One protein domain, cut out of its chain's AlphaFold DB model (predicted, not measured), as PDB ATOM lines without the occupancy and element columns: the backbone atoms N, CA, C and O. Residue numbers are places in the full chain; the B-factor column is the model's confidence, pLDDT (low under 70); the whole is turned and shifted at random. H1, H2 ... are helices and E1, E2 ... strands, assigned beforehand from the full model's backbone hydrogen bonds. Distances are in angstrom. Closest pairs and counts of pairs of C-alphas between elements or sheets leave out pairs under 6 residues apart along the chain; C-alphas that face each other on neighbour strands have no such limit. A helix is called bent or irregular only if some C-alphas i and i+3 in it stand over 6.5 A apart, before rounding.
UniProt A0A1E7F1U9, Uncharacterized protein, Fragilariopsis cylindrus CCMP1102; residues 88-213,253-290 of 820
ATOM      1  N   GLY A  88     156.622 181.345 215.623       66.75
ATOM      2  CA  GLY A  88     156.280 182.330 216.645       66.75
ATOM      3  C   GLY A  88     157.272 183.493 216.744       66.75
ATOM      4  O   GLY A  88     157.309 184.164 217.768       66.75
ATOM      5  N   CYS A  89     158.120 183.718 215.734       79.69
ATOM      6  CA  CYS A  89     159.053 184.838 215.787       79.69
ATOM      7  C   CYS A  89     158.320 186.173 215.611       79.69
ATOM      8  O   CYS A  89     157.310 186.268 214.903       79.69
ATOM      9  N   GLU A  90     158.893 187.222 216.189       85.38
ATOM     10  CA  GLU A  90     158.360 188.583 216.132       85.38
ATOM     11  C   GLU A  90     158.061 189.036 214.698       85.38
ATOM     12  O   GLU A  90     156.961 189.507 214.432       85.38
ATOM     13  N   THR A  91     158.984 188.823 213.752       88.75
ATOM     14  CA  THR A  91     158.800 189.248 212.355       88.75
ATOM     15  C   THR A  91     157.576 188.593 211.702       88.75
ATOM     16  O   THR A  91     156.861 189.231 210.933       88.75
ATOM     17  N   CYS A  92     157.297 187.323 212.004       85.62
ATOM     18  CA  CYS A  92     156.117 186.647 211.465       85.62
ATOM     19  C   CYS A  92     154.829 187.106 212.160       85.62
ATOM     20  O   CYS A  92     153.853 187.406 211.473       85.62
ATOM     21  N   ILE A  93     154.827 187.184 213.496       86.81
ATOM     22  CA  ILE A  93     153.638 187.568 214.274       86.81
ATOM     23  C   ILE A  93     153.257 189.025 213.997       86.81
ATOM     24  O   ILE A  93     152.093 189.326 213.745       86.81
ATOM     25  N   GLN A  94     154.228 189.935 213.996       90.94
ATOM     26  CA  GLN A  94     153.980 191.350 213.761       90.94
ATOM     27  C   GLN A  94     153.454 191.594 212.343       90.94
ATOM     28  O   GLN A  94     152.479 192.324 212.183       90.94
ATOM     29  N   MET A  95     154.016 190.938 211.321       93.06
ATOM     30  CA  MET A  95     153.488 191.066 209.959       93.06
ATOM     31  C   MET A  95     152.076 190.478 209.836       93.06
ATOM     32  O   MET A  95     151.225 191.049 209.159       93.06
ATOM     33  N   TYR A  96     151.797 189.363 210.520       89.56
ATOM     34  CA  TYR A  96     150.444 188.813 210.596       89.56
ATOM     35  C   TYR A  96     149.459 189.823 211.207       89.56
ATOM     36  O   TYR A  96     148.409 190.075 210.620       89.56
ATOM     37  N   ASN A  97     149.815 190.461 212.326       91.06
ATOM     38  CA  ASN A  97     148.984 191.484 212.967       91.06
ATOM     39  C   ASN A  97     148.739 192.697 212.058       91.06
ATOM     40  O   ASN A  97     147.610 193.188 211.984       91.06
ATOM     41  N   LEU A  98     149.766 193.164 211.342       95.00
ATOM     42  CA  LEU A  98     149.645 194.265 210.383       95.00
ATOM     43  C   LEU A  98     148.725 193.897 209.213       95.00
ATOM     44  O   LEU A  98     147.831 194.673 208.888       95.00
ATOM     45  N   GLN A  99     148.876 192.698 208.637       93.25
ATOM     46  CA  GLN A  99     147.995 192.211 207.569       93.25
ATOM     47  C   GLN A  99     146.541 192.123 208.021       93.25
ATOM     48  O   GLN A  99     145.646 192.550 207.297       93.25
ATOM     49  N   GLN A 100     146.292 191.589 209.216       91.81
ATOM     50  CA  GLN A 100     144.931 191.490 209.736       91.81
ATOM     51  C   GLN A 100     144.325 192.866 210.010       91.81
ATOM     52  O   GLN A 100     143.145 193.081 209.737       91.81
ATOM     53  N   SER A 101     145.130 193.812 210.501       94.69
ATOM     54  CA  SER A 101     144.686 195.194 210.718       94.69
ATOM     55  C   SER A 101     144.346 195.877 209.390       94.69
ATOM     56  O   SER A 101     143.287 196.489 209.284       94.69
ATOM     57  N   TYR A 102     145.173 195.688 208.355       93.88
ATOM     58  CA  TYR A 102     144.916 196.194 207.005       93.88
ATOM     59  C   TYR A 102     143.643 195.590 206.386       93.88
ATOM     60  O   TYR A 102     142.763 196.321 205.943       93.88
ATOM     61  N   ASN A 103     143.467 194.267 206.457       92.19
ATOM     62  CA  ASN A 103     142.268 193.597 205.940       92.19
ATOM     63  C   ASN A 103     140.993 194.037 206.678       92.19
ATOM     64  O   ASN A 103     139.942 194.230 206.064       92.19
ATOM     65  N   ARG A 104     141.079 194.232 208.000       92.50
ATOM     66  CA  ARG A 104     139.969 194.753 208.807       92.50
ATOM     67  C   ARG A 104     139.628 196.193 208.428       92.50
ATOM     68  O   ARG A 104     138.450 196.525 208.323       92.50
ATOM     69  N   PHE A 105     140.641 197.023 208.200       92.50
ATOM     70  CA  PHE A 105     140.470 198.395 207.739       92.50
ATOM     71  C   PHE A 105     139.768 198.458 206.374       92.50
ATOM     72  O   PHE A 105     138.796 199.196 206.239       92.50
ATOM     73  N   ILE A 106     140.164 197.618 205.407       91.31
ATOM     74  CA  ILE A 106     139.464 197.495 204.115       91.31
ATOM     75  C   ILE A 106     137.976 197.189 204.331       91.31
ATOM     76  O   ILE A 106     137.115 197.845 203.745       91.31
ATOM     77  N   GLY A 107     137.662 196.228 205.205       90.25
ATOM     78  CA  GLY A 107     136.279 195.870 205.531       90.25
ATOM     79  C   GLY A 107     135.473 197.039 206.109       90.25
ATOM     80  O   GLY A 107     134.332 197.259 205.698       90.25
ATOM     81  N   TYR A 108     136.068 197.822 207.014       90.44
ATOM     82  CA  TYR A 108     135.439 199.039 207.535       90.44
ATOM     83  C   TYR A 108     135.228 200.087 206.452       90.44
ATOM     84  O   TYR A 108     134.135 200.641 206.352       90.44
ATOM     85  N   ARG A 109     136.221 200.301 205.588       90.06
ATOM     86  CA  ARG A 109     136.126 201.297 204.526       90.06
ATOM     87  C   ARG A 109     135.030 200.969 203.515       90.06
ATOM     88  O   ARG A 109     134.278 201.847 203.109       90.06
ATOM     89  N   ILE A 110     134.889 199.698 203.147       91.12
ATOM     90  CA  ILE A 110     133.798 199.244 202.273       91.12
ATOM     91  C   ILE A 110     132.439 199.477 202.937       91.12
ATOM     92  O   ILE A 110     131.490 199.875 202.264       91.12
ATOM     93  N   LYS A 111     132.329 199.247 204.251       91.56
ATOM     94  CA  LYS A 111     131.098 199.533 204.990       91.56
ATOM     95  C   LYS A 111     130.761 201.028 204.955       91.56
ATOM     96  O   LYS A 111     129.641 201.367 204.599       91.56
ATOM     97  N   GLU A 112     131.729 201.904 205.226       89.88
ATOM     98  CA  GLU A 112     131.537 203.361 205.139       89.88
ATOM     99  C   GLU A 112     131.075 203.803 203.746       89.88
ATOM    100  O   GLU A 112     130.145 204.596 203.624       89.88
ATOM    101  N   LEU A 113     131.687 203.272 202.684       90.25
ATOM    102  CA  LEU A 113     131.295 203.583 201.307       90.25
ATOM    103  C   LEU A 113     129.876 203.085 200.984       90.25
ATOM    104  O   LEU A 113     129.123 203.785 200.308       90.25
ATOM    105  N   LYS A 114     129.474 201.916 201.502       92.94
ATOM    106  CA  LYS A 114     128.097 201.402 201.381       92.94
ATOM    107  C   LYS A 114     127.086 202.288 202.101       92.94
ATOM    108  O   LYS A 114     126.023 202.562 201.540       92.94
ATOM    109  N   ASP A 115     127.421 202.741 203.304       92.31
ATOM    110  CA  ASP A 115     126.580 203.632 204.104       92.31
ATOM    111  C   ASP A 115     126.454 205.009 203.428       92.31
ATOM    112  O   ASP A 115     125.350 205.539 203.298       92.31
ATOM    113  N   LEU A 116     127.553 205.540 202.875       88.88
ATOM    114  CA  LEU A 116     127.546 206.784 202.103       88.88
ATOM    115  C   LEU A 116     126.684 206.660 200.841       88.88
ATOM    116  O   LEU A 116     125.834 207.515 200.599       88.88
ATOM    117  N   ARG A 117     126.838 205.576 200.073       92.00
ATOM    118  CA  ARG A 117     125.986 205.280 198.911       92.00
ATOM    119  C   ARG A 117     124.509 205.209 199.306       92.00
ATOM    120  O   ARG A 117     123.676 205.792 198.622       92.00
ATOM    121  N   ASN A 118     124.188 204.546 200.419       91.69
ATOM    122  CA  ASN A 118     122.814 204.443 200.927       91.69
ATOM    123  C   ASN A 118     122.200 205.789 201.327       91.69
ATOM    124  O   ASN A 118     120.978 205.909 201.339       91.69
ATOM    125  N   SER A 119     123.019 206.791 201.658       92.19
ATOM    126  CA  SER A 119     122.523 208.112 202.058       92.19
ATOM    127  C   SER A 119     122.082 208.991 200.877       92.19
ATOM    128  O   SER A 119     121.427 210.013 201.084       92.19
ATOM    129  N   TYR A 120     122.378 208.590 199.635       92.69
ATOM    130  CA  TYR A 120     121.980 209.308 198.424       92.69
ATOM    131  C   TYR A 120     120.902 208.566 197.631       92.69
ATOM    132  O   TYR A 120     120.872 207.342 197.558       92.69
ATOM    133  N   ASN A 121     120.042 209.322 196.939       88.31
ATOM    134  CA  ASN A 121     119.133 208.737 195.957       88.31
ATOM    135  C   ASN A 121     119.950 208.210 194.752       88.31
ATOM    136  O   ASN A 121     120.670 209.011 194.137       88.31
ATOM    137  N   PRO A 122     119.814 206.923 194.365       86.06
ATOM    138  CA  PRO A 122     120.606 206.303 193.297       86.06
ATOM    139  C   PRO A 122     120.525 207.011 191.937       86.06
ATOM    140  O   PRO A 122     121.463 206.940 191.152       86.06
ATOM    141  N   ARG A 123     119.425 207.724 191.656       87.06
ATOM    142  CA  ARG A 123     119.211 208.440 190.382       87.06
ATOM    143  C   ARG A 123     119.884 209.812 190.326       87.06
ATOM    144  O   ARG A 123     119.859 210.469 189.290       87.06
ATOM    145  N   THR A 124     120.461 210.280 191.429       90.94
ATOM    146  CA  THR A 124     121.156 211.573 191.472       90.94
ATOM    147  C   THR A 124     122.608 211.431 191.033       90.94
ATOM    148  O   THR A 124     123.225 210.384 191.223       90.94
ATOM    149  N   ARG A 125     123.206 212.518 190.522       88.50
ATOM    150  CA  ARG A 125     124.644 212.557 190.194       88.50
ATOM    151  C   ARG A 125     125.522 212.145 191.388       88.50
ATOM    152  O   ARG A 125     126.519 211.463 191.194       88.50
ATOM    153  N   ARG A 126     125.128 212.516 192.615       87.88
ATOM    154  CA  ARG A 126     125.827 212.135 193.856       87.88
ATOM    155  C   ARG A 126     125.692 210.641 194.171       87.88
ATOM    156  O   ARG A 126     126.690 210.018 194.505       87.88
ATOM    157  N   GLY A 127     124.499 210.061 194.004       87.81
ATOM    158  CA  GLY A 127     124.274 208.620 194.171       87.81
ATOM    159  C   GLY A 127     125.065 207.776 193.168       87.81
ATOM    160  O   GLY A 127     125.755 206.846 193.572       87.81
ATOM    161  N   MET A 128     125.056 208.160 191.887       90.56
ATOM    162  CA  MET A 128     125.855 207.492 190.848       90.56
ATOM    163  C   MET A 128     127.366 207.591 191.116       90.56
ATOM    164  O   MET A 128     128.086 206.610 190.946       90.56
ATOM    165  N   ALA A 129     127.850 208.748 191.581       89.44
ATOM    166  CA  ALA A 129     129.256 208.922 191.951       89.44
ATOM    167  C   ALA A 129     129.656 208.057 193.161       89.44
ATOM    168  O   ALA A 129     130.732 207.463 193.154       89.44
ATOM    169  N   ALA A 130     128.791 207.949 194.177       88.12
ATOM    170  CA  ALA A 130     129.038 207.111 195.351       88.12
ATOM    171  C   ALA A 130     129.050 205.609 195.012       88.12
ATOM    172  O   ALA A 130     129.909 204.885 195.512       88.12
ATOM    173  N   GLU A 131     128.154 205.148 194.131       91.56
ATOM    174  CA  GLU A 131     128.159 203.767 193.623       91.56
ATOM    175  C   GLU A 131     129.441 203.468 192.836       91.56
ATOM    176  O   GLU A 131     130.102 202.462 193.085       91.56
ATOM    177  N   SER A 132     129.843 204.375 191.938       90.00
ATOM    178  CA  SER A 132     131.076 204.216 191.165       90.00
ATOM    179  C   SER A 132     132.312 204.175 192.068       90.00
ATOM    180  O   SER A 132     133.160 203.302 191.896       90.00
ATOM    181  N   ALA A 133     132.399 205.050 193.075       86.88
ATOM    182  CA  ALA A 133     133.496 205.042 194.043       86.88
ATOM    183  C   ALA A 133     133.547 203.742 194.866       86.88
ATOM    184  O   ALA A 133     134.631 203.202 195.092       86.88
ATOM    185  N   LEU A 134     132.386 203.220 195.288       90.44
ATOM    186  CA  LEU A 134     132.293 201.935 195.980       90.44
ATOM    187  C   LEU A 134     132.764 200.785 195.083       90.44
ATOM    188  O   LEU A 134     133.619 200.022 195.525       90.44
ATOM    189  N   SER A 135     132.254 200.675 193.851       90.00
ATOM    190  CA  SER A 135     132.647 199.607 192.916       90.00
ATOM    191  C   SER A 135     134.141 199.673 192.609       90.00
ATOM    192  O   SER A 135     134.848 198.697 192.831       90.00
ATOM    193  N   ASN A 136     134.655 200.849 192.227       88.56
ATOM    194  CA  ASN A 136     136.064 201.037 191.866       88.56
ATOM    195  C   ASN A 136     137.020 200.615 192.987       88.56
ATOM    196  O   ASN A 136     138.041 199.979 192.724       88.56
ATOM    197  N   TYR A 137     136.697 200.955 194.238       89.88
ATOM    198  CA  TYR A 137     137.496 200.531 195.381       89.88
ATOM    199  C   TYR A 137     137.317 199.035 195.661       89.88
ATOM    200  O   TYR A 137     138.304 198.313 195.797       89.88
ATOM    201  N   GLN A 138     136.068 198.558 195.714       90.75
ATOM    202  CA  GLN A 138     135.729 197.179 196.055       90.75
ATOM    203  C   GLN A 138     136.338 196.172 195.070       90.75
ATOM    204  O   GLN A 138     136.901 195.178 195.524       90.75
ATOM    205  N   ASP A 139     136.310 196.454 193.767       88.31
ATOM    206  CA  ASP A 139     136.852 195.589 192.710       88.31
ATOM    207  C   ASP A 139     138.384 195.459 192.785       88.31
ATOM    208  O   ASP A 139     138.955 194.436 192.406       88.31
ATOM    209  N   LYS A 140     139.071 196.478 193.320       87.81
ATOM    210  CA  LYS A 140     140.532 196.471 193.506       87.81
ATOM    211  C   LYS A 140     140.974 195.800 194.799       87.81
ATOM    212  O   LYS A 140     142.081 195.267 194.854       87.81
ATOM    213  N   VAL A 141     140.168 195.861 195.860       89.56
ATOM    214  CA  VAL A 141     140.565 195.375 197.197       89.56
ATOM    215  C   VAL A 141     139.905 194.059 197.593       89.56
ATOM    216  O   VAL A 141     140.401 193.407 198.514       89.56
ATOM    217  N   LEU A 142     138.839 193.635 196.903       88.88
ATOM    218  CA  LEU A 142     138.205 192.329 197.062       88.88
ATOM    219  C   LEU A 142     138.243 191.536 195.750       88.88
ATOM    220  O   LEU A 142     137.819 192.017 194.709       88.88
ATOM    221  N   VAL A 143     138.671 190.275 195.815       82.31
ATOM    222  CA  VAL A 143     138.625 189.332 194.688       82.31
ATOM    223  C   VAL A 143     137.717 188.173 195.083       82.31
ATOM    224  O   VAL A 143     137.982 187.477 196.063       82.31
ATOM    225  N   GLY A 144     136.607 187.987 194.363       79.31
ATOM    226  CA  GLY A 144     135.611 186.960 194.699       79.31
ATOM    227  C   GLY A 144     134.950 187.159 196.073       79.31
ATOM    228  O   GLY A 144     134.564 186.185 196.710       79.31
ATOM    229  N   GLY A 145     134.864 188.406 196.553       80.25
ATOM    230  CA  GLY A 145     134.294 188.755 197.863       80.25
ATOM    231  C   GLY A 145     135.255 188.632 199.055       80.25
ATOM    232  O   GLY A 145     134.893 189.020 200.161       80.25
ATOM    233  N   GLU A 146     136.485 188.159 198.843       84.44
ATOM    234  CA  GLU A 146     137.528 188.063 199.873       84.44
ATOM    235  C   GLU A 146     138.590 189.157 199.692       84.44
ATOM    236  O   GLU A 146     138.811 189.599 198.565       84.44
ATOM    237  N   PRO A 147     139.302 189.577 200.759       85.06
ATOM    238  CA  PRO A 147     140.404 190.528 200.629       85.06
ATOM    239  C   PRO A 147     141.433 190.083 199.585       85.06
ATOM    240  O   PRO A 147     141.917 188.948 199.643       85.06
ATOM    241  N   ARG A 148     141.825 191.000 198.686       86.12
ATOM    242  CA  ARG A 148     142.825 190.789 197.620       86.12
ATOM    243  C   ARG A 148     144.075 190.086 198.145       86.12
ATOM    244  O   ARG A 148     144.588 189.163 197.515       86.12
ATOM    245  N   PHE A 149     144.535 190.484 199.334       87.62
ATOM    246  CA  PHE A 149     145.608 189.811 200.058       87.62
ATOM    247  C   PHE A 149     145.113 189.303 201.413       87.62
ATOM    248  O   PHE A 149     145.248 189.947 202.452       87.62
ATOM    249  N   LYS A 150     144.587 188.078 201.436       83.69
ATOM    250  CA  LYS A 150     144.207 187.407 202.687       83.69
ATOM    251  C   LYS A 150     145.392 187.218 203.640       83.69
ATOM    252  O   LYS A 150     145.216 187.203 204.855       83.69
ATOM    253  N   THR A 151     146.605 187.072 203.104       84.31
ATOM    254  CA  THR A 151     147.826 186.827 203.884       84.31
ATOM    255  C   THR A 151     148.987 187.721 203.458       84.31
ATOM    256  O   THR A 151     149.137 188.042 202.280       84.31
ATOM    257  N   ALA A 152     149.902 187.993 204.395       87.25
ATOM    258  CA  ALA A 152     151.144 188.721 204.121       87.25
ATOM    259  C   ALA A 152     152.022 188.040 203.059       87.25
ATOM    260  O   ALA A 152     152.771 188.702 202.349       87.25
ATOM    261  N   LYS A 153     151.916 186.711 202.903       85.38
ATOM    262  CA  LYS A 153     152.593 185.983 201.819       85.38
ATOM    263  C   LYS A 153     152.075 186.429 200.450       85.38
ATOM    264  O   LYS A 153     152.881 186.602 199.547       85.38
ATOM    265  N   GLN A 154     150.763 186.588 200.287       86.50
ATOM    266  CA  GLN A 154     150.179 187.028 199.016       86.50
ATOM    267  C   GLN A 154     150.565 188.479 198.712       86.50
ATOM    268  O   GLN A 154     151.007 188.753 197.603       86.50
ATOM    269  N   ALA A 155     150.502 189.357 199.721       88.31
ATOM    270  CA  ALA A 155     150.975 190.743 199.635       88.31
ATOM    271  C   ALA A 155     152.473 190.847 199.285       88.31
ATOM    272  O   ALA A 155     152.897 191.729 198.552       88.31
ATOM    273  N   MET A 156     153.299 189.932 199.798       90.31
ATOM    274  CA  MET A 156     154.709 189.850 199.424       90.31
ATOM    275  C   MET A 156     154.870 189.406 197.965       90.31
ATOM    276  O   MET A 156     155.557 190.072 197.202       90.31
ATOM    277  N   VAL A 157     154.266 188.277 197.579       86.44
ATOM    278  CA  VAL A 157     154.466 187.671 196.249       86.44
ATOM    279  C   VAL A 157     154.008 188.605 195.132       86.44
ATOM    280  O   VAL A 157     154.679 188.665 194.111       86.44
ATOM    281  N   CYS A 158     152.927 189.368 195.328       86.88
ATOM    282  CA  CYS A 158     152.466 190.318 194.312       86.88
ATOM    283  C   CYS A 158     153.464 191.452 194.041       86.88
ATOM    284  O   CYS A 158     153.408 192.046 192.974       86.88
ATOM    285  N   SER A 159     154.376 191.730 194.981       88.62
ATOM    286  CA  SER A 159     155.362 192.811 194.877       88.62
ATOM    287  C   SER A 159     156.692 192.363 194.264       88.62
ATOM    288  O   SER A 159     157.617 193.166 194.139       88.62
ATOM    289  N   LEU A 160     156.827 191.078 193.920       91.19
ATOM    290  CA  LEU A 160     158.079 190.462 193.489       91.19
ATOM    291  C   LEU A 160     157.941 189.857 192.091       91.19
ATOM    292  O   LEU A 160     156.867 189.411 191.694       91.19
ATOM    293  N   CYS A 161     159.058 189.773 191.366       93.75
ATOM    294  CA  CYS A 161     159.133 188.960 190.151       93.75
ATOM    295  C   CYS A 161     158.797 187.492 190.458       93.75
ATOM    296  O   CYS A 161     159.025 187.021 191.577       93.75
ATOM    297  N   ALA A 162     158.335 186.743 189.455       90.19
ATOM    298  CA  ALA A 162     158.145 185.302 189.587       90.19
ATOM    299  C   ALA A 162     159.452 184.591 190.018       90.19
ATOM    300  O   ALA A 162     160.550 185.070 189.702       90.19
ATOM    301  N   PRO A 163     159.365 183.469 190.758       89.56
ATOM    302  CA  PRO A 163     160.524 182.634 191.061       89.56
ATOM    303  C   PRO A 163     161.312 182.288 189.785       89.56
ATOM    304  O   PRO A 163     160.704 181.919 188.786       89.56
ATOM    305  N   PRO A 164     162.653 182.395 189.793       92.31
ATOM    306  CA  PRO A 164     163.474 182.173 188.601       92.31
ATOM    307  C   PRO A 164     163.716 180.686 188.286       92.31
ATOM    308  O   PRO A 164     164.407 180.371 187.318       92.31
ATOM    309  N   ASP A 165     163.242 179.776 189.139       86.25
ATOM    310  CA  ASP A 165     163.486 178.339 189.048       86.25
ATOM    311  C   ASP A 165     162.254 177.562 189.529       86.25
ATOM    312  O   ASP A 165     161.846 177.684 190.689       86.25
ATOM    313  N   ASP A 166     161.685 176.736 188.651       81.50
ATOM    314  CA  ASP A 166     160.463 175.968 188.917       81.50
ATOM    315  C   ASP A 166     160.639 174.923 190.025       81.50
ATOM    316  O   ASP A 166     159.674 174.541 190.690       81.50
ATOM    317  N   ARG A 167     161.881 174.508 190.311       80.81
ATOM    318  CA  ARG A 167     162.191 173.629 191.451       80.81
ATOM    319  C   ARG A 167     161.946 174.326 192.790       80.81
ATOM    320  O   ARG A 167     161.808 173.662 193.817       80.81
ATOM    321  N   PHE A 168     161.897 175.660 192.799       81.75
ATOM    322  CA  PHE A 168     161.765 176.481 193.996       81.75
ATOM    323  C   PHE A 168     160.679 177.549 193.856       81.75
ATOM    324  O   PHE A 168     160.933 178.746 193.982       81.75
ATOM    325  N   LEU A 169     159.425 177.113 193.748       76.06
ATOM    326  CA  LEU A 169     158.237 177.974 193.610       76.06
ATOM    327  C   LEU A 169     158.020 179.013 194.734       76.06
ATOM    328  O   LEU A 169     157.078 179.799 194.690       76.06
ATOM    329  N   SER A 170     158.826 178.997 195.798       79.75
ATOM    330  CA  SER A 170     158.753 179.958 196.909       79.75
ATOM    331  C   SER A 170     160.050 180.739 197.150       79.75
ATOM    332  O   SER A 170     160.116 181.477 198.136       79.75
ATOM    333  N   LEU A 171     161.069 180.584 196.297       86.75
ATOM    334  CA  LEU A 171     162.314 181.352 196.366       86.75
ATOM    335  C   LEU A 171     162.402 182.295 195.168       86.75
ATOM    336  O   LEU A 171     162.526 181.865 194.029       86.75
ATOM    337  N   HIS A 172     162.357 183.594 195.444       91.31
ATOM    338  CA  HIS A 172     162.556 184.637 194.439       91.31
ATOM    339  C   HIS A 172     164.042 184.995 194.340       91.31
ATOM    340  O   HIS A 172     164.797 184.746 195.285       91.31
ATOM    341  N   LYS A 173     164.453 185.631 193.231       94.19
ATOM    342  CA  LYS A 173     165.810 186.187 193.101       94.19
ATOM    343  C   LYS A 173     166.133 187.083 194.291       94.19
ATOM    344  O   LYS A 173     165.308 187.902 194.705       94.19
ATOM    345  N   VAL A 174     167.346 186.972 194.814       92.38
ATOM    346  CA  VAL A 174     167.764 187.728 195.997       92.38
ATOM    347  C   VAL A 174     167.725 189.243 195.759       92.38
ATOM    348  O   VAL A 174     167.409 189.972 196.695       92.38
ATOM    349  N   GLU A 175     167.925 189.743 194.528       91.56
ATOM    350  CA  GLU A 175     167.710 191.172 194.231       91.56
ATOM    351  C   GLU A 175     166.268 191.618 194.482       91.56
ATOM    352  O   GLU A 175     166.055 192.715 194.996       91.56
ATOM    353  N   CYS A 176     165.281 190.776 194.154       93.88
ATOM    354  CA  CYS A 176     163.871 191.075 194.408       93.88
ATOM    355  C   CYS A 176     163.624 191.178 195.917       93.88
ATOM    356  O   CYS A 176     162.996 192.120 196.389       93.88
ATOM    357  N   ILE A 177     164.190 190.240 196.681       92.00
ATOM    358  CA  ILE A 177     164.077 190.187 198.143       92.00
ATOM    359  C   ILE A 177     164.753 191.391 198.817       92.00
ATOM    360  O   ILE A 177     164.262 191.891 199.828       92.00
ATOM    361  N   LEU A 178     165.877 191.857 198.270       89.31
ATOM    362  CA  LEU A 178     166.617 193.018 198.767       89.31
ATOM    363  C   LEU A 178     166.029 194.360 198.298       89.31
ATOM    364  O   LEU A 178     166.542 195.398 198.706       89.31
ATOM    365  N   GLY A 179     164.995 194.354 197.448       89.12
ATOM    366  CA  GLY A 179     164.412 195.569 196.871       89.12
ATOM    367  C   GLY A 179     165.314 196.277 195.854       89.12
ATOM    368  O   GLY A 179     165.133 197.462 195.617       89.12
ATOM    369  N   LYS A 180     166.293 195.568 195.273       89.38
ATOM    370  CA  LYS A 180     167.247 196.098 194.277       89.38
ATOM    371  C   LYS A 180     166.869 195.759 192.828       89.38
ATOM    372  O   LYS A 180     167.562 196.166 191.905       89.38
ATOM    373  N   CYS A 181     165.820 194.965 192.623       92.56
ATOM    374  CA  CYS A 181     165.361 194.572 191.292       92.56
ATOM    375  C   CYS A 181     164.479 195.665 190.675       92.56
ATOM    376  O   CYS A 181     163.437 195.994 191.238       92.56
ATOM    377  N   VAL A 182     164.861 196.159 189.496       92.94
ATOM    378  CA  VAL A 182     164.094 197.162 188.731       92.94
ATOM    379  C   VAL A 182     162.869 196.580 188.020       92.94
ATOM    380  O   VAL A 182     161.956 197.313 187.672       92.94
ATOM    381  N   SER A 183     162.831 195.260 187.819       94.56
ATOM    382  CA  SER A 183     161.725 194.566 187.144       94.56
ATOM    383  C   SER A 183     160.603 194.142 188.093       94.56
ATOM    384  O   SER A 183     159.607 193.576 187.647       94.56
ATOM    385  N   CYS A 184     160.762 194.346 189.407       94.19
ATOM    386  CA  CYS A 184     159.698 194.027 190.351       94.19
ATOM    387  C   CYS A 184     158.483 194.933 190.098       94.19
ATOM    388  O   CYS A 184     158.657 196.145 190.003       94.19
ATOM    389  N   PRO A 185     157.257 194.379 190.079       90.75
ATOM    390  CA  PRO A 185     156.044 195.168 189.855       90.75
ATOM    391  C   PRO A 185     155.771 196.178 190.980       90.75
ATOM    392  O   PRO A 185     155.021 197.130 190.788       90.75
ATOM    393  N   GLY A 186     156.380 195.984 192.155       86.38
ATOM    394  CA  GLY A 186     156.099 196.784 193.340       86.38
ATOM    395  C   GLY A 186     154.741 196.442 193.953       86.38
ATOM    396  O   GLY A 186     153.987 195.613 193.441       86.38
ATOM    397  N   PHE A 187     154.444 197.044 195.102       87.25
ATOM    398  CA  PHE A 187     153.142 196.853 195.729       87.25
ATOM    399  C   PHE A 187     152.101 197.685 194.978       87.25
ATOM    400  O   PHE A 187     152.106 198.912 195.072       87.25
ATOM    401  N   ASP A 188     151.212 197.014 194.250       81.56
ATOM    402  CA  ASP A 188     150.113 197.657 193.529       81.56
ATOM    403  C   ASP A 188     149.054 198.179 194.514       81.56
ATOM    404  O   ASP A 188     148.207 197.430 195.015       81.56
ATOM    405  N   ARG A 189     149.162 199.470 194.833       85.50
ATOM    406  CA  ARG A 189     148.294 200.178 195.775       85.50
ATOM    407  C   ARG A 189     147.145 200.863 195.023       85.50
ATOM    408  O   ARG A 189     147.420 201.641 194.108       85.50
ATOM    409  N   PRO A 190     145.874 200.660 195.428       86.00
ATOM    410  CA  PRO A 190     144.749 201.389 194.848       86.00
ATOM    411  C   PRO A 190     144.940 202.909 194.957       86.00
ATOM    412  O   PRO A 190     145.340 203.411 196.006       86.00
ATOM    413  N   ILE A 191     144.611 203.654 193.898       84.56
ATOM    414  CA  ILE A 191     144.715 205.128 193.868       84.56
ATOM    415  C   ILE A 191     143.900 205.758 195.004       84.56
ATOM    416  O   ILE A 191     144.339 206.712 195.639       84.56
ATOM    417  N   GLU A 192     142.745 205.171 195.308       85.12
ATOM    418  CA  GLU A 192     141.846 205.575 196.387       85.12
ATOM    419  C   GLU A 192     142.521 205.510 197.765       85.12
ATOM    420  O   GLU A 192     142.169 206.265 198.669       85.12
ATOM    421  N   GLU A 193     143.502 204.622 197.935       88.81
ATOM    422  CA  GLU A 193     144.281 204.531 199.161       88.81
ATOM    423  C   GLU A 193     145.358 205.611 199.256       88.81
ATOM    424  O   GLU A 193     145.775 205.905 200.370       88.81
ATOM    425  N   LEU A 194     145.827 206.206 198.152       86.00
ATOM    426  CA  LEU A 194     146.921 207.193 198.157       86.00
ATOM    427  C   LEU A 194     146.524 208.510 198.828       86.00
ATOM    428  O   LEU A 194     147.347 209.131 199.492       86.00
ATOM    429  N   THR A 195     145.260 208.906 198.701       83.12
ATOM    430  CA  THR A 195     144.709 210.144 199.276       83.12
ATOM    431  C   THR A 195     143.857 209.875 200.517       83.12
ATOM    432  O   THR A 195     142.981 210.660 200.865       83.12
ATOM    433  N   MET A 196     144.039 208.716 201.151       85.00
ATOM    434  CA  MET A 196     143.187 208.267 202.247       85.00
ATOM    435  C   MET A 196     143.627 208.863 203.586       85.00
ATOM    436  O   MET A 196     144.758 208.635 204.021       85.00
ATOM    437  N   GLU A 197     142.710 209.571 204.243       87.88
ATOM    438  CA  GLU A 197     142.953 210.297 205.502       87.88
ATOM    439  C   GLU A 197     142.380 209.590 206.739       87.88
ATOM    440  O   GLU A 197     142.583 210.040 207.863       87.88
ATOM    441  N   ASN A 198     141.674 208.470 206.560       91.69
ATOM    442  CA  ASN A 198     141.103 207.716 207.672       91.69
ATOM    443  C   ASN A 198     142.187 207.240 208.649       91.69
ATOM    444  O   ASN A 198     143.270 206.809 208.248       91.69
ATOM    445  N   ASP A 199     141.843 207.202 209.931       94.06
ATOM    446  CA  ASP A 199     142.673 206.543 210.929       94.06
ATOM    447  C   ASP A 199     142.561 205.016 210.840       94.06
ATOM    448  O   ASP A 199     141.496 204.454 210.574       94.06
ATOM    449  N   ILE A 200     143.642 204.329 211.199       95.75
ATOM    450  CA  ILE A 200     143.674 202.881 211.386       95.75
ATOM    451  C   ILE A 200     144.220 202.525 212.767       95.75
ATOM    452  O   ILE A 200     145.223 203.064 213.230       95.75
ATOM    453  N   SER A 201     143.555 201.576 213.433       95.31
ATOM    454  CA  SER A 201     144.051 200.955 214.661       95.31
ATOM    455  C   SER A 201     144.700 199.607 214.369       95.31
ATOM    456  O   SER A 201     144.111 198.763 213.693       95.31
ATOM    457  N   PHE A 202     145.891 199.378 214.913       94.94
ATOM    458  CA  PHE A 202     146.672 198.165 214.677       94.94
ATOM    459  C   PHE A 202     147.466 197.756 215.918       94.94
ATOM    460  O   PHE A 202     147.671 198.550 216.836       94.94
ATOM    461  N   HIS A 203     147.917 196.503 215.946       92.38
ATOM    462  CA  HIS A 203     148.740 195.984 217.036       92.38
ATOM    463  C   HIS A 203     150.222 195.985 216.660       92.38
ATOM    464  O   HIS A 203     150.595 195.563 215.562       92.38
ATOM    465  N   TRP A 204     151.070 196.418 217.589       90.31
ATOM    466  CA  TRP A 204     152.507 196.557 217.398       90.31
ATOM    467  C   TRP A 204     153.288 196.130 218.641       90.31
ATOM    468  O   TRP A 204     152.999 196.602 219.740       90.31
ATOM    469  N   TYR A 205     154.293 195.271 218.480       89.06
ATOM    470  CA  TYR A 205     155.232 194.955 219.554       89.06
ATOM    471  C   TYR A 205     156.164 196.141 219.808       89.06
ATOM    472  O   TYR A 205     157.084 196.401 219.033       89.06
ATOM    473  N   ASP A 206     155.918 196.857 220.901       85.38
ATOM    474  CA  ASP A 206     156.731 197.986 221.342       85.38
ATOM    475  C   ASP A 206     157.613 197.578 222.525       85.38
ATOM    476  O   ASP A 206     157.229 196.748 223.352       85.38
ATOM    477  N   THR A 207     158.808 198.153 222.605       86.94
ATOM    478  CA  THR A 207     159.703 197.941 223.745       86.94
ATOM    479  C   THR A 207     159.312 198.923 224.839       86.94
ATOM    480  O   THR A 207     159.524 200.128 224.688       86.94
ATOM    481  N   LEU A 208     158.755 198.411 225.936       85.25
ATOM    482  CA  LEU A 208     158.328 199.212 227.078       85.25
ATOM    483  C   LEU A 208     159.243 198.975 228.289       85.25
ATOM    484  O   LEU A 208     159.728 197.852 228.495       85.25
ATOM    485  N   PRO A 209     159.502 200.027 229.081       87.38
ATOM    486  CA  PRO A 209     160.202 199.905 230.349       87.38
ATOM    487  C   PRO A 209     159.321 199.216 231.399       87.38
ATOM    488  O   PRO A 209     158.095 199.314 231.389       87.38
ATOM    489  N   SER A 210     159.958 198.502 232.318       87.31
ATOM    490  CA  SER A 210     159.315 197.854 233.458       87.31
ATOM    491  C   SER A 210     160.257 197.818 234.660       87.31
ATOM    492  O   SER A 210     161.478 197.799 234.499       87.31
ATOM    493  N   CYS A 211     159.692 197.805 235.859       87.88
ATOM    494  CA  CYS A 211     160.383 197.677 237.133       87.88
ATOM    495  C   CYS A 211     159.905 196.408 237.851       87.88
ATOM    496  O   CYS A 211     158.731 196.061 237.758       87.88
ATOM    497  N   SER A 212     160.778 195.723 238.595       86.69
ATOM    498  CA  SER A 212     160.351 194.587 239.433       86.69
ATOM    499  C   SER A 212     159.407 194.978 240.574       86.69
ATOM    500  O   SER A 212     158.723 194.105 241.092       86.69
ATOM    501  N   ILE A 213     159.384 196.256 240.965       86.69
ATOM    502  CA  ILE A 213     158.504 196.795 242.014       86.69
ATOM    503  C   ILE A 213     157.281 197.465 241.374       86.69
ATOM    504  O   ILE A 213     156.148 197.074 241.632       86.69
ATOM    505  N   PHE A 253     165.390 197.301 236.707       88.06
ATOM    506  CA  PHE A 253     164.834 197.963 235.527       88.06
ATOM    507  C   PHE A 253     165.048 197.106 234.278       88.06
ATOM    508  O   PHE A 253     166.175 196.757 233.929       88.06
ATOM    509  N   TYR A 254     163.962 196.786 233.577       85.25
ATOM    510  CA  TYR A 254     163.974 195.899 232.419       85.25
ATOM    511  C   TYR A 254     163.229 196.530 231.249       85.25
ATOM    512  O   TYR A 254     162.150 197.095 231.412       85.25
ATOM    513  N   LYS A 255     163.755 196.356 230.038       85.38
ATOM    514  CA  LYS A 255     163.044 196.670 228.794       85.38
ATOM    515  C   LYS A 255     162.509 195.376 228.201       85.38
ATOM    516  O   LYS A 255     163.284 194.471 227.898       85.38
ATOM    517  N   ARG A 256     161.192 195.276 228.039       81.00
ATOM    518  CA  ARG A 256     160.532 194.091 227.474       81.00
ATOM    519  C   ARG A 256     159.640 194.494 226.308       81.00
ATOM    520  O   ARG A 256     159.123 195.607 226.267       81.00
ATOM    521  N   LYS A 257     159.473 193.593 225.340       84.69
ATOM    522  CA  LYS A 257     158.545 193.804 224.226       84.69
ATOM    523  C   LYS A 257     157.137 193.415 224.644       84.69
ATOM    524  O   LYS A 257     156.918 192.288 225.082       84.69
ATOM    525  N   TYR A 258     156.193 194.323 224.446       83.81
ATOM    526  CA  TYR A 258     154.777 194.111 224.715       83.81
ATOM    527  C   TYR A 258     153.948 194.431 223.483       83.81
ATOM    528  O   TYR A 258     154.287 195.318 222.700       83.81
ATOM    529  N   LEU A 259     152.843 193.709 223.320       86.88
ATOM    530  CA  LEU A 259     151.871 194.018 222.286       86.88
ATOM    531  C   LEU A 259     151.102 195.280 222.694       86.88
ATOM    532  O   LEU A 259     150.369 195.271 223.677       86.88
ATOM    533  N   SER A 260     151.284 196.355 221.936       86.50
ATOM    534  CA  SER A 260     150.598 197.635 222.112       86.50
ATOM    535  C   SER A 260     149.554 197.839 221.016       86.50
ATOM    536  O   SER A 260     149.726 197.358 219.893       86.50
ATOM    537  N   GLN A 261     148.477 198.556 221.328       91.19
ATOM    538  CA  GLN A 261     147.539 199.054 220.327       91.19
ATOM    539  C   GLN A 261     147.956 200.470 219.925       91.19
ATOM    540  O   GLN A 261     148.123 201.338 220.780       91.19
ATOM    541  N   LYS A 262     148.123 200.703 218.625       92.62
ATOM    542  CA  LYS A 262     148.425 202.014 218.043       92.62
ATOM    543  C   LYS A 262     147.267 202.490 217.176       92.62
ATOM    544  O   LYS A 262     146.512 201.673 216.648       92.62
ATOM    545  N   LYS A 263     147.159 203.808 217.019       94.75
ATOM    546  CA  LYS A 263     146.233 204.474 216.103       94.75
ATOM    547  C   LYS A 263     146.971 205.622 215.410       94.75
ATOM    548  O   LYS A 263     147.579 206.431 216.103       94.75
ATOM    549  N   CYS A 264     146.939 205.660 214.085       95.06
ATOM    550  CA  CYS A 264     147.474 206.761 213.282       95.06
ATOM    551  C   CYS A 264     146.738 206.855 211.938       95.06
ATOM    552  O   CYS A 264     145.925 205.980 211.623       95.06
ATOM    553  N   GLY A 265     147.034 207.895 211.156       95.75
ATOM    554  CA  GLY A 265     146.491 208.050 209.808       95.75
ATOM    555  C   GLY A 265     146.931 206.912 208.883       95.75
ATOM    556  O   GLY A 265     148.045 206.392 208.990       95.75
ATOM    557  N   PHE A 266     146.067 206.523 207.945       94.44
ATOM    558  CA  PHE A 266     146.311 205.383 207.060       94.44
ATOM    559  C   PHE A 266     147.613 205.510 206.252       94.44
ATOM    560  O   PHE A 266     148.340 204.526 206.112       94.44
ATOM    561  N   GLN A 267     147.959 206.716 205.780       94.00
ATOM    562  CA  GLN A 267     149.222 206.950 205.062       94.00
ATOM    563  C   GLN A 267     150.452 206.628 205.912       94.00
ATOM    564  O   GLN A 267     151.391 205.988 205.430       94.00
ATOM    565  N   GLU A 268     150.430 207.047 207.178       94.56
ATOM    566  CA  GLU A 268     151.512 206.799 208.126       94.56
ATOM    567  C   GLU A 268     151.618 205.302 208.428       94.56
ATOM    568  O   GLU A 268     152.703 204.727 208.336       94.56
ATOM    569  N   PHE A 269     150.490 204.641 208.714       95.69
ATOM    570  CA  PHE A 269     150.446 203.190 208.899       95.69
ATOM    571  C   PHE A 269     151.045 202.453 207.701       95.69
ATOM    572  O   PHE A 269     151.911 201.592 207.865       95.69
ATOM    573  N   PHE A 270     150.589 202.779 206.494       94.19
ATOM    574  CA  PHE A 270     150.972 202.042 205.301       94.19
ATOM    575  C   PHE A 270     152.465 202.215 204.991       94.19
ATOM    576  O   PHE A 270     153.177 201.230 204.771       94.19
ATOM    577  N   SER A 271     152.950 203.456 205.045       91.62
ATOM    578  CA  SER A 271     154.312 203.813 204.642       91.62
ATOM    579  C   SER A 271     155.347 203.479 205.716       91.62
ATOM    580  O   SER A 271     156.363 202.864 205.402       91.62
ATOM    581  N   HIS A 272     155.091 203.817 206.986       92.75
ATOM    582  CA  HIS A 272     156.066 203.656 208.074       92.75
ATOM    583  C   HIS A 272     155.973 202.313 208.805       92.75
ATOM    584  O   HIS A 272     156.937 201.893 209.445       92.75
ATOM    585  N   TYR A 273     154.839 201.612 208.721       94.62
ATOM    586  CA  TYR A 273     154.666 200.330 209.405       94.62
ATOM    587  C   TYR A 273     154.491 199.188 208.412       94.62
ATOM    588  O   TYR A 273     155.321 198.284 208.377       94.62
ATOM    589  N   TYR A 274     153.447 199.207 207.588       95.12
ATOM    590  CA  TYR A 274     153.070 198.052 206.776       95.12
ATOM    591  C   TYR A 274     154.122 197.692 205.717       95.12
ATOM    592  O   TYR A 274     154.648 196.579 205.746       95.12
ATOM    593  N   ILE A 275     154.482 198.614 204.816       92.81
ATOM    594  CA  ILE A 275     155.417 198.333 203.714       92.81
ATOM    595  C   ILE A 275     156.837 198.065 204.219       92.81
ATOM    596  O   ILE A 275     157.477 197.105 203.777       92.81
ATOM    597  N   LEU A 276     157.332 198.860 205.174       92.56
ATOM    598  CA  LEU A 276     158.656 198.634 205.764       92.56
ATOM    599  C   LEU A 276     158.741 197.259 206.435       92.56
ATOM    600  O   LEU A 276     159.712 196.519 206.241       92.56
ATOM    601  N   TYR A 277     157.700 196.869 207.172       95.00
ATOM    602  CA  TYR A 277     157.673 195.561 207.811       95.00
ATOM    603  C   TYR A 277     157.440 194.421 206.815       95.00
ATOM    604  O   TYR A 277     158.003 193.341 207.000       95.00
ATOM    605  N   LEU A 278     156.707 194.653 205.721       93.50
ATOM    606  CA  LEU A 278     156.548 193.694 204.627       93.50
ATOM    607  C   LEU A 278     157.895 193.399 203.953       93.50
ATOM    608  O   LEU A 278     158.210 192.231 203.723       93.50
ATOM    609  N   LYS A 279     158.749 194.409 203.724       93.06
ATOM    610  CA  LYS A 279     160.130 194.210 203.234       93.06
ATOM    611  C   LYS A 279     160.951 193.347 204.202       93.06
ATOM    612  O   LYS A 279     161.585 192.372 203.793       93.06
ATOM    613  N   ARG A 280     160.880 193.630 205.510       91.56
ATOM    614  CA  ARG A 280     161.540 192.815 206.549       91.56
ATOM    615  C   ARG A 280     161.016 191.375 206.564       91.56
ATOM    616  O   ARG A 280     161.808 190.434 206.636       91.56
ATOM    617  N   TYR A 281     159.700 191.197 206.471       91.31
ATOM    618  CA  TYR A 281     159.050 189.892 206.376       91.31
ATOM    619  C   TYR A 281     159.484 189.131 205.121       91.31
ATOM    620  O   TYR A 281     159.720 187.929 205.201       91.31
ATOM    621  N   THR A 282     159.661 189.826 203.998       92.00
ATOM    622  CA  THR A 282     160.112 189.257 202.720       92.00
ATOM    623  C   THR A 282     161.497 188.631 202.851       92.00
ATOM    624  O   THR A 282     161.664 187.435 202.598       92.00
ATOM    625  N   TYR A 283     162.473 189.397 203.348       91.12
ATOM    626  CA  TYR A 283     163.828 188.894 203.598       91.12
ATOM    627  C   TYR A 283     163.842 187.749 204.613       91.12
ATOM    628  O   TYR A 283     164.466 186.710 204.407       91.12
ATOM    629  N   HIS A 284     163.094 187.905 205.700       89.31
ATOM    630  CA  HIS A 284     162.989 186.891 206.736       89.31
ATOM    631  C   HIS A 284     162.358 185.581 206.231       89.31
ATOM    632  O   HIS A 284     162.833 184.493 206.559       89.31
ATOM    633  N   ARG A 285     161.306 185.666 205.411       86.81
ATOM    634  CA  ARG A 285     160.651 184.506 204.802       86.81
ATOM    635  C   ARG A 285     161.570 183.810 203.804       86.81
ATOM    636  O   ARG A 285     161.602 182.582 203.798       86.81
ATOM    637  N   PHE A 286     162.317 184.571 203.006       89.31
ATOM    638  CA  PHE A 286     163.346 184.030 202.124       89.31
ATOM    639  C   PHE A 286     164.368 183.203 202.912       89.31
ATOM    640  O   PHE A 286     164.549 182.024 202.614       89.31
ATOM    641  N   LEU A 287     164.941 183.772 203.982       89.50
ATOM    642  CA  LEU A 287     165.892 183.069 204.848       89.50
ATOM    643  C   LEU A 287     165.290 181.817 205.486       89.50
ATOM    644  O   LEU A 287     165.916 180.765 205.461       89.50
ATOM    645  N   LYS A 288     164.058 181.902 206.004       85.19
ATOM    646  CA  LYS A 288     163.350 180.750 206.585       85.19
ATOM    647  C   LYS A 288     163.275 179.573 205.612       85.19
ATOM    648  O   LYS A 288     163.388 178.425 206.029       85.19
ATOM    649  N   ILE A 289     162.992 179.854 204.342       84.12
ATOM    650  CA  ILE A 289     162.822 178.816 203.327       84.12
ATOM    651  C   ILE A 289     164.186 178.295 202.894       84.12
ATOM    652  O   ILE A 289     164.389 177.091 202.896       84.12
ATOM    653  N   ILE A 290     165.120 179.173 202.534       89.81
ATOM    654  CA  ILE A 290     166.395 178.738 201.954       89.81
ATOM    655  C   ILE A 290     167.325 178.081 202.987       89.81
ATOM    656  O   ILE A 290     168.074 177.182 202.630       89.81
TER     657      ILE A 290
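AT A GLANCE: This is residues 88 to 213 and 253 to 290 of the 820 residues of an uncharacterized protein of Fragilariopsis cylindrus CCMP1102 (UniProt A0A1E7F1U9). The long helix H1 is the spine of a flat, loose model: H2 folds back beside its later part as a helical hairpin, while H6 crosses its earlier part at a slant, with the short helices H3 and H4 packing on H6. A long two-stranded ribbon, E1 and E2, passes over H1 with E1 and bends away from the helices toward the cut. The 164 printed residues hold six named helices and two named strands, in the order H1 H2 H3 H4 H5 E1 E2 H6; the sheet E1 - E2 is antiparallel and the class is mixed, helices and strands. The radius of gyration of the C-alphas is 19.0 A, and they span 59 by 56 by 24 A.

HOW THE PARTS SIT: H1, residues 90 to 118, touches H2, residues 125 to 141, with its residues 106 to 117 alone, at a shallow tilt of 21 degrees, opposite ways; the closest C-alphas, of Arg 117 and Ala 130, are 5.0 A apart. H3, residues 152 to 157, only just touches H1, with 3 pairs of C-alphas within 8 A, the closest those of Gln 99 and Ala 152 at 5.8 A. H6, residues 266 to 290, touches H1 at a steep tilt of 41 degrees, opposite ways, closest at the C-alphas of Thr 91 and Tyr 281, 6.0 A. H6 also touches H3, about perpendicular at 73 degrees, with C-alphas of Met 156 and Thr 282 closest at 6.4 A. H4, residues 174 to 177, touches H6 closest at the C-alphas of Ile 177 and Tyr 283, 5.6 A. H5, residues 191 to 194, is close to but not clearly touching H2, with C-alphas of Tyr 137 and Glu 192 closest at 6.7 A. E1, residues 199 to 211, comes closest to H1 at the C-alphas of Ser 101 and Phe 202, 5.3 A. E1 is antiparallel to E2, residues 253 to 265; N 204 and O 260, 2.8 A, are within hydrogen-bond range. Every O i to N i+4 pair is within range in H1 and H3, 12 of 13 in H2 and 19 of 21 in H6; H4 and H5 are too short for such a pair.

IN THESE COORDINATES: H1 begins at C-alpha 90 (158.360, 188.583, 216.132) and is 41.8 A long; H2 is 24.4 A. E1, 32.8 A, bends by 60 degrees at residue 202, and E2, 33.2 A, by 62 degrees at residue 259. H6, 33.8 A, ends at C-alpha 290 (166.395, 178.738, 201.954); it has a kink of 26 degrees near residue 275 and is only just irregular, C-alphas 272 and 275 being 6.9 A apart.

THE WHOLE: The C-alphas farthest apart, of Arg 123 and Ile 213, are 65.9 A apart. Residues 214 to 252 are not printed, and C-alphas 213 and 253 are 9.1 A apart across this cut. The links H3 to H4 and H4 to H5 are long. Mean pLDDT of the printed part is 89.1, with residue 88 under 70.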